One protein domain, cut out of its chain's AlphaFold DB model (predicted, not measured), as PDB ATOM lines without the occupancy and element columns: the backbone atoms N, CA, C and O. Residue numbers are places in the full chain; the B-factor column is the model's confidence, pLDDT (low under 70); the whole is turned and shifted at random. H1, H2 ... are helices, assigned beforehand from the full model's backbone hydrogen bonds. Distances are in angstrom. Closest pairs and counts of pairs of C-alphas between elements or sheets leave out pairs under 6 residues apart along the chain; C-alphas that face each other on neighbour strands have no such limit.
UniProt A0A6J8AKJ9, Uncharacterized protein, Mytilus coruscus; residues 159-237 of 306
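Overview. This is residues 159 to 237 of the 306 residues of an uncharacterized protein of Mytilus coruscus (UniProt A0A6J8AKJ9). One long helix, H1, makes the longest axis; four short helices, H2 to H5, pack on its residues 175 to 190, a fifth, H6, lies beyond them, away from H1 and near H3, and residues 159 to 173 of H1 stick out. The printed part has 79 residues with six named helices, H1 to H6, and is all helix. It is loose, radius of gyration of the C-alphas 14.6 A, spanning 49 by 23 by 19 A.

Arrangement. Start at the hub, H1, residues 159 to 192, with a kink of 30 degrees near residue 169. Its residues 178 to 185 alone touch H4, residues 207 to 211; the closest C-alphas, Cys 181 and Phe 208, are 5.8 A apart. H6, residues 226 to 232, is apart from H1. O i to N i+4 pairs are within hydrogen-bond range in 28 of 30 in H1.

Along the chain. Find C-alpha 159 at (208.249, 179.790, 114.792); H1 runs 47.2 A to C-alpha 192 at (188.918, 156.463, 151.030). H2 is residues 194 to 198, H3 200 to 203, H5 215 to 222.

Size, cuts and confidence. The printed part has no cut, and its links are tight. Look for pLDDT under 70 at residues 194 to 205, 226 and 228 to 237.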
ATOM      1  N   ARG A 159     208.204 180.526 113.517       90.62
ATOM      2  CA  ARG A 159     208.249 179.790 114.792       90.62
ATOM      3  C   ARG A 159     207.170 180.259 115.763       90.62
ATOM      4  O   ARG A 159     206.568 179.417 116.420       90.62
ATOM      5  N   GLU A 160     206.925 181.563 115.860       90.06
ATOM      6  CA  GLU A 160     205.862 182.108 116.713       90.06
ATOM      7  C   GLU A 160     204.465 181.737 116.199       90.06
ATOM      8  O   GLU A 160     203.637 181.279 116.981       90.06
ATOM      9  N   LYS A 161     204.220 181.797 114.882       86.50
ATOM     10  CA  LYS A 161     202.964 181.309 114.282       86.50
ATOM     11  C   LYS A 161     202.720 179.834 114.600       86.50
ATOM     12  O   LYS A 161     201.635 179.476 115.051       86.50
ATOM     13  N   LYS A 162     203.746 178.991 114.435       83.31
ATOM     14  CA  LYS A 162     203.659 177.562 114.766       83.31
ATOM     15  C   LYS A 162     203.396 177.339 116.259       83.31
ATOM     16  O   LYS A 162     202.568 176.505 116.601       83.31
ATOM     17  N   ARG A 163     204.054 178.103 117.140       79.25
ATOM     18  CA  ARG A 163     203.818 178.056 118.594       79.25
ATOM     19  C   ARG A 163     202.395 178.461 118.965       79.25
ATOM     20  O   ARG A 163     201.820 177.844 119.851       79.25
ATOM     21  N   ASN A 164     201.834 179.483 118.327       78.38
ATOM     22  CA  ASN A 164     200.484 179.948 118.643       78.38
ATOM     23  C   ASN A 164     199.412 178.965 118.156       78.38
ATOM     24  O   ASN A 164     198.513 178.645 118.921       78.38
ATOM     25  N   SER A 165     199.571 178.382 116.963       75.75
ATOM     26  CA  SER A 165     198.643 177.358 116.456       75.75
ATOM     27  C   SER A 165     198.577 176.108 117.348       75.75
ATOM     28  O   SER A 165     197.495 175.563 117.572       75.75
ATOM     29  N   THR A 166     199.704 175.657 117.913       72.62
ATOM     30  CA  THR A 166     199.690 174.501 118.827       72.62
ATOM     31  C   THR A 166     199.195 174.854 120.228       72.62
ATOM     32  O   THR A 166     198.655 173.991 120.912       72.62
ATOM     33  N   ARG A 167     199.323 176.113 120.670       71.62
ATOM     34  CA  ARG A 167     198.879 176.538 122.007       71.62
ATOM     35  C   ARG A 167     197.377 176.373 122.207       71.62
ATOM     36  O   ARG A 167     196.988 175.905 123.272       71.62
ATOM     37  N   ASP A 168     196.549 176.704 121.223       76.31
ATOM     38  CA  ASP A 168     195.091 176.670 121.401       76.31
ATOM     39  C   ASP A 168     194.566 175.237 121.561       76.31
ATOM     40  O   ASP A 168     193.821 174.938 122.499       76.31
ATOM     41  N   THR A 169     195.051 174.313 120.729       77.00
ATOM     42  CA  THR A 169     194.717 172.883 120.836       77.00
ATOM     43  C   THR A 169     195.289 172.253 122.112       77.00
ATOM     44  O   THR A 169     194.599 171.499 122.804       77.00
ATOM     45  N   GLU A 170     196.519 172.608 122.494       77.94
ATOM     46  CA  GLU A 170     197.121 172.178 123.758       77.94
ATOM     47  C   GLU A 170     196.355 172.700 124.978       77.94
ATOM     48  O   GLU A 170     196.250 171.988 125.977       77.94
ATOM     49  N   ASN A 171     195.821 173.921 124.922       81.69
ATOM     50  CA  ASN A 171     195.059 174.521 126.013       81.69
ATOM     51  C   ASN A 171     193.732 173.787 126.232       81.69
ATOM     52  O   ASN A 171     193.394 173.488 127.377       81.69
ATOM     53  N   ILE A 172     193.013 173.438 125.159       85.19
ATOM     54  CA  ILE A 172     191.778 172.641 125.249       85.19
ATOM     55  C   ILE A 172     192.086 171.261 125.836       85.19
ATOM     56  O   ILE A 172     191.473 170.853 126.824       85.19
ATOM     57  N   ARG A 173     193.105 170.574 125.304       86.62
ATOM     58  CA  ARG A 173     193.533 169.264 125.815       86.62
ATOM     59  C   ARG A 173     193.927 169.322 127.292       86.62
ATOM     60  O   ARG A 173     193.569 168.427 128.052       86.62
ATOM     61  N   LYS A 174     194.649 170.368 127.715       86.62
ATOM     62  CA  LYS A 174     195.037 170.573 129.119       86.62
ATOM     63  C   LYS A 174     193.829 170.796 130.022       86.62
ATOM     64  O   LYS A 174     193.791 170.196 131.090       86.62
ATOM     65  N   LYS A 175     192.843 171.594 129.598       87.88
ATOM     66  CA  LYS A 175     191.600 171.814 130.355       87.88
ATOM     67  C   LYS A 175     190.807 170.517 130.537       87.88
ATOM     68  O   LYS A 175     190.392 170.219 131.652       87.88
ATOM     69  N   LEU A 176     190.657 169.725 129.472       91.50
ATOM     70  CA  LEU A 176     189.969 168.430 129.529       91.50
ATOM     71  C   LEU A 176     190.692 167.445 130.454       91.50
ATOM     72  O   LEU A 176     190.084 166.871 131.353       91.50
ATOM     73  N   LEU A 177     192.009 167.311 130.290       90.12
ATOM     74  CA  LEU A 177     192.814 166.418 131.120       90.12
ATOM     75  C   LEU A 177     192.838 166.875 132.589       90.12
ATOM     76  O   LEU A 177     192.831 166.037 133.488       90.12
ATOM     77  N   TYR A 178     192.822 168.185 132.854       89.44
ATOM     78  CA  TYR A 178     192.662 168.726 134.204       89.44
ATOM     79  C   TYR A 178     191.325 168.310 134.821       89.44
ATOM     80  O   TYR A 178     191.325 167.761 135.920       89.44
ATOM     81  N   ALA A 179     190.208 168.501 134.112       89.00
ATOM     82  CA  ALA A 179     188.882 168.121 134.599       89.00
ATOM     83  C   ALA A 179     188.800 166.616 134.917       89.00
ATOM     84  O   ALA A 179     188.296 166.230 135.975       89.00
ATOM     85  N   GLU A 180     189.377 165.768 134.062       92.44
ATOM     86  CA  GLU A 180     189.453 164.322 134.286       92.44
ATOM     87  C   GLU A 180     190.307 163.975 135.517       92.44
ATOM     88  O   GLU A 180     189.902 163.158 136.347       92.44
ATOM     89  N   CYS A 181     191.465 164.629 135.679       89.06
ATOM     90  CA  CYS A 181     192.335 164.445 136.842       89.06
ATOM     91  C   CYS A 181     191.647 164.862 138.146       89.06
ATOM     92  O   CYS A 181     191.735 164.125 139.125       89.06
ATOM     93  N   VAL A 182     190.958 166.014 138.159       87.50
ATOM     94  CA  VAL A 182     190.187 166.482 139.326       87.50
ATOM     95  C   VAL A 182     189.118 165.445 139.665       87.50
ATOM     96  O   VAL A 182     189.016 165.017 140.809       87.50
ATOM     97  N   SER A 183     188.359 165.002 138.662       87.31
ATOM     98  CA  SER A 183     187.252 164.059 138.837       87.31
ATOM     99  C   SER A 183     187.721 162.721 139.409       87.31
ATOM    100  O   SER A 183     187.123 162.217 140.357       87.31
ATOM    101  N   LYS A 184     188.818 162.165 138.877       87.88
ATOM    102  CA  LYS A 184     189.428 160.926 139.385       87.88
ATOM    103  C   LYS A 184     189.908 161.067 140.824       87.88
ATOM    104  O   LYS A 184     189.672 160.185 141.638       87.88
ATOM    105  N   GLU A 185     190.535 162.191 141.147       85.25
ATOM    106  CA  GLU A 185     191.077 162.425 142.481       85.25
ATOM    107  C   GLU A 185     189.983 162.641 143.538       85.25
ATOM    108  O   GLU A 185     190.109 162.167 144.669       85.25
ATOM    109  N   ILE A 186     188.878 163.290 143.154       82.62
ATOM    110  CA  ILE A 186     187.684 163.407 143.996       82.62
ATOM    111  C   ILE A 186     187.059 162.034 144.247       82.62
ATOM    112  O   ILE A 186     186.718 161.745 145.392       82.62
ATOM    113  N   ARG A 187     186.936 161.188 143.212       83.94
ATOM    114  CA  ARG A 187     186.393 159.826 143.340       83.94
ATOM    115  C   ARG A 187     187.216 158.984 144.315       83.94
ATOM    116  O   ARG A 187     186.664 158.593 145.342       83.94
ATOM    117  N   GLU A 188     188.526 158.840 144.084       83.88
ATOM    118  CA  GLU A 188     189.415 158.057 144.967       83.88
ATOM    119  C   GLU A 188     189.373 158.556 146.418       83.88
ATOM    120  O   GLU A 188     189.249 157.778 147.360       83.88
ATOM    121  N   THR A 189     189.421 159.873 146.629       77.94
ATOM    122  CA  THR A 189     189.435 160.407 147.996       77.94
ATOM    123  C   THR A 189     188.072 160.286 148.682       77.94
ATOM    124  O   THR A 189     188.014 160.148 149.905       77.94
ATOM    125  N   SER A 190     186.974 160.334 147.915       78.25
ATOM    126  CA  SER A 190     185.623 160.122 148.444       78.25
ATOM    127  C   SER A 190     185.377 158.676 148.869       78.25
ATOM    128  O   SER A 190     184.675 158.466 149.855       78.25
ATOM    129  N   GLU A 191     185.989 157.717 148.171       81.12
ATOM    130  CA  GLU A 191     185.982 156.297 148.528       81.12
ATOM    131  C   GLU A 191     186.836 156.041 149.779       81.12
ATOM    132  O   GLU A 191     186.390 155.366 150.701       81.12
ATOM    133  N   GLU A 192     188.033 156.640 149.869       78.06
ATOM    134  CA  GLU A 192     188.918 156.463 151.030       78.06
ATOM    135  C   GLU A 192     188.381 157.109 152.323       78.06
ATOM    136  O   GLU A 192     188.675 156.635 153.418       78.06
ATOM    137  N   ASN A 193     187.698 158.260 152.239       73.88
ATOM    138  CA  ASN A 193     187.246 159.017 153.412       73.88
ATOM    139  C   ASN A 193     185.931 159.779 153.128       73.88
ATOM    140  O   ASN A 193     185.979 160.954 152.733       73.88
ATOM    141  N   PRO A 194     184.748 159.200 153.414       69.81
ATOM    142  CA  PRO A 194     183.458 159.820 153.088       69.81
ATOM    143  C   PRO A 194     183.214 161.147 153.828       69.81
ATOM    144  O   PRO A 194     182.549 162.043 153.309       69.81
ATOM    145  N   THR A 195     183.817 161.335 155.005       69.75
ATOM    146  CA  THR A 195     183.726 162.574 155.803       69.75
ATOM    147  C   THR A 195     184.494 163.748 155.190       69.75
ATOM    148  O   THR A 195     184.115 164.905 155.371       69.75
ATOM    149  N   LYS A 196     185.548 163.480 154.406       64.06
ATOM    150  CA  LYS A 196     186.377 164.514 153.759       64.06
ATOM    151  C   LYS A 196     185.799 164.995 152.431       64.06
ATOM    152  O   LYS A 196     186.290 165.982 151.890       64.06
ATOM    153  N   ARG A 197     184.717 164.372 151.949       59.56
ATOM    154  CA  ARG A 197     184.030 164.678 150.681       59.56
ATOM    155  C   ARG A 197     183.629 166.152 150.535       59.56
ATOM    156  O   ARG A 197     183.587 166.657 149.420       59.56
ATOM    157  N   LYS A 198     183.384 166.854 151.652       58.62
ATOM    158  CA  LYS A 198     182.977 168.272 151.678       58.62
ATOM    159  C   LYS A 198     184.138 169.271 151.543       58.62
ATOM    160  O   LYS A 198     183.894 170.445 151.286       58.62
ATOM    161  N   LEU A 199     185.397 168.848 151.691       62.50
ATOM    162  CA  LEU A 199     186.558 169.749 151.707       62.50
ATOM    163  C   LEU A 199     187.427 169.547 150.464       62.50
ATOM    164  O   LEU A 199     188.447 168.863 150.510       62.50
ATOM    165  N   ALA A 200     187.065 170.207 149.361       57.06
ATOM    166  CA  ALA A 200     187.777 170.139 148.077       57.06
ATOM    167  C   ALA A 200     189.308 170.334 148.198       57.06
ATOM    168  O   ALA A 200     190.084 169.656 147.527       57.06
ATOM    169  N   GLY A 201     189.762 171.203 149.110       56.78
ATOM    170  CA  GLY A 201     191.190 171.453 149.360       56.78
ATOM    171  C   GLY A 201     191.942 170.331 150.095       56.78
ATOM    172  O   GLY A 201     193.171 170.326 150.073       56.78
ATOM    173  N   ILE A 202     191.229 169.401 150.742       59.41
ATOM    174  CA  ILE A 202     191.772 168.154 151.318       59.41
ATOM    175  C   ILE A 202     191.640 167.005 150.310       59.41
ATOM    176  O   ILE A 202     192.505 166.136 150.249       59.41
ATOM    177  N   VAL A 203     190.566 167.030 149.516       61.09
ATOM    178  CA  VAL A 203     190.194 165.996 148.543       61.09
ATOM    179  C   VAL A 203     191.170 165.920 147.370       61.09
ATOM    180  O   VAL A 203     191.460 164.836 146.881       61.09
ATOM    181  N   VAL A 204     191.744 167.039 146.927       66.12
ATOM    182  CA  VAL A 204     192.780 166.991 145.889       66.12
ATOM    183  C   VAL A 204     194.105 166.590 146.542       66.12
ATOM    184  O   VAL A 204     194.863 167.434 147.015       66.12
ATOM    185  N   SER A 205     194.392 165.289 146.598       63.88
ATOM    186  CA  SER A 205     195.632 164.745 147.174       63.88
ATOM    187  C   SER A 205     196.898 165.128 146.388       63.88
ATOM    188  O   SER A 205     198.001 164.924 146.873       63.88
ATOM    189  N   GLY A 206     196.757 165.687 145.181       71.69
ATOM    190  CA  GLY A 206     197.820 166.074 144.261       71.69
ATOM    191  C   GLY A 206     198.490 164.917 143.503       71.69
ATOM    192  O   GLY A 206     199.413 165.181 142.728       71.69
ATOM    193  N   LYS A 207     198.082 163.653 143.687       78.75
ATOM    194  CA  LYS A 207     198.734 162.468 143.093       78.75
ATOM    195  C   LYS A 207     198.555 162.434 141.575       78.75
ATOM    196  O   LYS A 207     199.546 162.423 140.836       78.75
ATOM    197  N   PHE A 208     197.312 162.489 141.094       83.06
ATOM    198  CA  PHE A 208     197.023 162.545 139.655       83.06
ATOM    199  C   PHE A 208     197.459 163.869 139.043       83.06
ATOM    200  O   PHE A 208     198.083 163.880 137.980       83.06
ATOM    201  N   MET A 209     197.238 164.973 139.761       84.81
ATOM    202  CA  MET A 209     197.695 166.293 139.331       84.81
ATOM    203  C   MET A 209     199.204 166.342 139.096       84.81
ATOM    204  O   MET A 209     199.659 166.970 138.143       84.81
ATOM    205  N   ARG A 210     200.007 165.654 139.915       80.06
ATOM    206  CA  ARG A 210     201.451 165.519 139.685       80.06
ATOM    207  C   ARG A 210     201.770 164.605 138.511       80.06
ATOM    208  O   ARG A 210     202.585 164.994 137.676       80.06
ATOM    209  N   LYS A 211     201.137 163.425 138.433       84.56
ATOM    210  CA  LYS A 211     201.365 162.446 137.353       84.56
ATOM    211  C   LYS A 211     201.173 163.085 135.974       84.56
ATOM    212  O   LYS A 211     202.012 162.906 135.097       84.56
ATOM    213  N   TYR A 212     200.127 163.897 135.824       87.31
ATOM    214  CA  TYR A 212     199.778 164.563 134.567       87.31
ATOM    215  C   TYR A 212     200.230 166.032 134.474       87.31
ATOM    216  O   TYR A 212     199.869 166.723 133.526       87.31
ATOM    217  N   LYS A 213     201.061 166.512 135.413       85.06
ATOM    218  CA  LYS A 213     201.629 167.880 135.438       85.06
ATOM    219  C   LYS A 213     200.582 169.014 135.433       85.06
ATOM    220  O   LYS A 213     200.830 170.085 134.886       85.06
ATOM    221  N   MET A 214     199.451 168.808 136.100       88.75
ATOM    222  CA  MET A 214     198.310 169.733 136.155       88.75
ATOM    223  C   MET A 214     198.284 170.674 137.366       88.75
ATOM    224  O   MET A 214     197.363 171.472 137.518       88.75
ATOM    225  N   LEU A 215     199.320 170.653 138.208       83.06
ATOM    226  CA  LEU A 215     199.416 171.545 139.373       83.06
ATOM    227  C   LEU A 215     199.379 173.038 139.008       83.06
ATOM    228  O   LEU A 215     198.914 173.855 139.798       83.06
ATOM    229  N   THR A 216     199.877 173.412 137.828       84.62
ATOM    230  CA  THR A 216     199.848 174.807 137.371       84.62
ATOM    231  C   THR A 216     198.429 175.262 137.047       84.62
ATOM    232  O   THR A 216     198.068 176.379 137.405       84.62
ATOM    233  N   GLU A 217     197.626 174.404 136.414       84.88
ATOM    234  CA  GLU A 217     196.218 174.699 136.124       84.88
ATOM    235  C   GLU A 217     195.393 174.735 137.412       84.88
ATOM    236  O   GLU A 217     194.643 175.684 137.618       84.88
ATOM    237  N   LEU A 218     195.651 173.813 138.349       83.31
ATOM    238  CA  LEU A 218     195.059 173.853 139.689       83.31
ATOM    239  C   LEU A 218     195.338 175.189 140.395       83.31
ATOM    240  O   LEU A 218     194.428 175.801 140.953       83.31
ATOM    241  N   LYS A 219     196.590 175.670 140.348       84.19
ATOM    242  CA  LYS A 219     196.970 176.965 140.930       84.19
ATOM    243  C   LYS A 219     196.215 178.117 140.264       84.19
ATOM    244  O   LYS A 219     195.780 179.012 140.974       84.19
ATOM    245  N   LYS A 220     196.066 178.110 138.935       85.31
ATOM    246  CA  LYS A 220     195.331 179.158 138.207       85.31
ATOM    247  C   LYS A 220     193.847 179.178 138.563       85.31
ATOM    248  O   LYS A 220     193.285 180.255 138.690       85.31
ATOM    249  N   SER A 221     193.218 178.010 138.706       83.88
ATOM    250  CA  SER A 221     191.776 177.927 138.948       83.88
ATOM    251  C   SER A 221     191.392 178.134 140.412       83.88
ATOM    252  O   SER A 221     190.320 178.651 140.689       83.88
ATOM    253  N   THR A 222     192.234 177.703 141.357       79.25
ATOM    254  CA  THR A 222     191.900 177.709 142.797       79.25
ATOM    255  C   THR A 222     192.700 178.715 143.617       79.25
ATOM    256  O   THR A 222     192.418 178.892 144.798       79.25
ATOM    257  N   ASN A 223     193.741 179.330 143.042       79.69
ATOM    258  CA  ASN A 223     194.748 180.128 143.756       79.69
ATOM    259  C   ASN A 223     195.455 179.393 144.914       79.69
ATOM    260  O   ASN A 223     196.240 179.991 145.652       79.69
ATOM    261  N   ILE A 224     195.266 178.076 145.050       77.75
ATOM    262  CA  ILE A 224     195.947 177.267 146.058       77.75
ATOM    263  C   ILE A 224     197.352 176.956 145.554       77.75
ATOM    264  O   ILE A 224     197.559 176.370 144.488       77.75
ATOM    265  N   THR A 225     198.360 177.342 146.334       74.44
ATOM    266  CA  THR A 225     199.741 177.020 145.982       74.44
ATOM    267  C   THR A 225     200.073 175.566 146.303       74.44
ATOM    268  O   THR A 225     199.634 174.989 147.299       74.44
ATOM    269  N   TRP A 226     200.972 174.996 145.505       68.81
ATOM    270  CA  TRP A 226     201.563 173.690 145.784       68.81
ATOM    271  C   TRP A 226     202.145 173.603 147.212       68.81
ATOM    272  O   TRP A 226     201.967 172.601 147.897       68.81
ATOM    273  N   ARG A 227     202.800 174.668 147.700       70.06
ATOM    274  CA  ARG A 227     203.404 174.691 149.045       70.06
ATOM    275  C   ARG A 227     202.355 174.629 150.154       70.06
ATOM    276  O   ARG A 227     202.586 173.959 151.155       70.06
ATOM    277  N   THR A 228     201.215 175.300 149.985       69.69
ATOM    278  CA  THR A 228     200.110 175.245 150.955       69.69
ATOM    279  C   THR A 228     199.445 173.872 150.974       69.69
ATOM    280  O   THR A 228     199.088 173.388 152.043       69.69
ATOM    281  N   GLN A 229     199.351 173.207 149.822       69.81
ATOM    282  CA  GLN A 229     198.813 171.850 149.712       69.81
ATOM    283  C   GLN A 229     199.771 170.803 150.304       69.81
ATOM    284  O   GLN A 229     199.359 169.994 151.130       69.81
ATOM    285  N   ALA A 230     201.068 170.888 149.986       67.81
ATOM    286  CA  ALA A 230     202.112 169.999 150.502       67.81
ATOM    287  C   ALA A 230     202.163 169.963 152.036       67.81
ATOM    288  O   ALA A 230     202.308 168.898 152.625       67.81
ATOM    289  N   LYS A 231     202.010 171.130 152.681       68.75
ATOM    290  CA  LYS A 231     201.978 171.248 154.146       68.75
ATOM    291  C   LYS A 231     200.771 170.543 154.776       68.75
ATOM    292  O   LYS A 231     200.864 170.098 155.913       68.75
ATOM    293  N   ARG A 232     199.645 170.451 154.058       66.88
ATOM    294  CA  ARG A 232     198.389 169.859 154.552       66.88
ATOM    295  C   ARG A 232     198.326 168.343 154.363       66.88
ATOM    296  O   ARG A 232     197.637 167.661 155.111       66.88
ATOM    297  N   SER A 233     199.050 167.803 153.387       64.38
ATOM    298  CA  SER A 233     199.015 166.379 153.048       64.38
ATOM    299  C   SER A 233     200.356 165.692 153.337       64.38
ATOM    300  O   SER A 233     201.306 165.805 152.560       64.38
ATOM    301  N   LYS A 234     200.418 164.879 154.398       62.41
ATOM    302  CA  LYS A 234     201.589 164.023 154.679       62.41
ATOM    303  C   LYS A 234     201.898 163.054 153.521       62.41
ATOM    304  O   LYS A 234     203.063 162.804 153.235       62.41
ATOM    305  N   LYS A 235     200.867 162.608 152.784       60.25
ATOM    306  CA  LYS A 235     200.969 161.720 151.603       60.25
ATOM    307  C   LYS A 235     201.761 162.315 150.422       60.25
ATOM    308  O   LYS A 235     202.124 161.585 149.506       60.25
ATOM    309  N   LEU A 236     202.027 163.628 150.403       56.62
ATOM    310  CA  LEU A 236     202.696 164.286 149.274       56.62
ATOM    311  C   LEU A 236     204.212 164.468 149.435       56.62
ATOM    312  O   LEU A 236     204.882 164.818 148.450       56.62
ATOM    313  N   ASN A 237     204.758 164.206 150.621       56.34
ATOM    314  CA  ASN A 237     206.198 164.171 150.857       56.34
ATOM    315  C   ASN A 237     206.769 162.842 150.351       56.34
ATOM    316  O   ASN A 237     207.250 162.018 151.118       56.34
TER     317      ASN A 237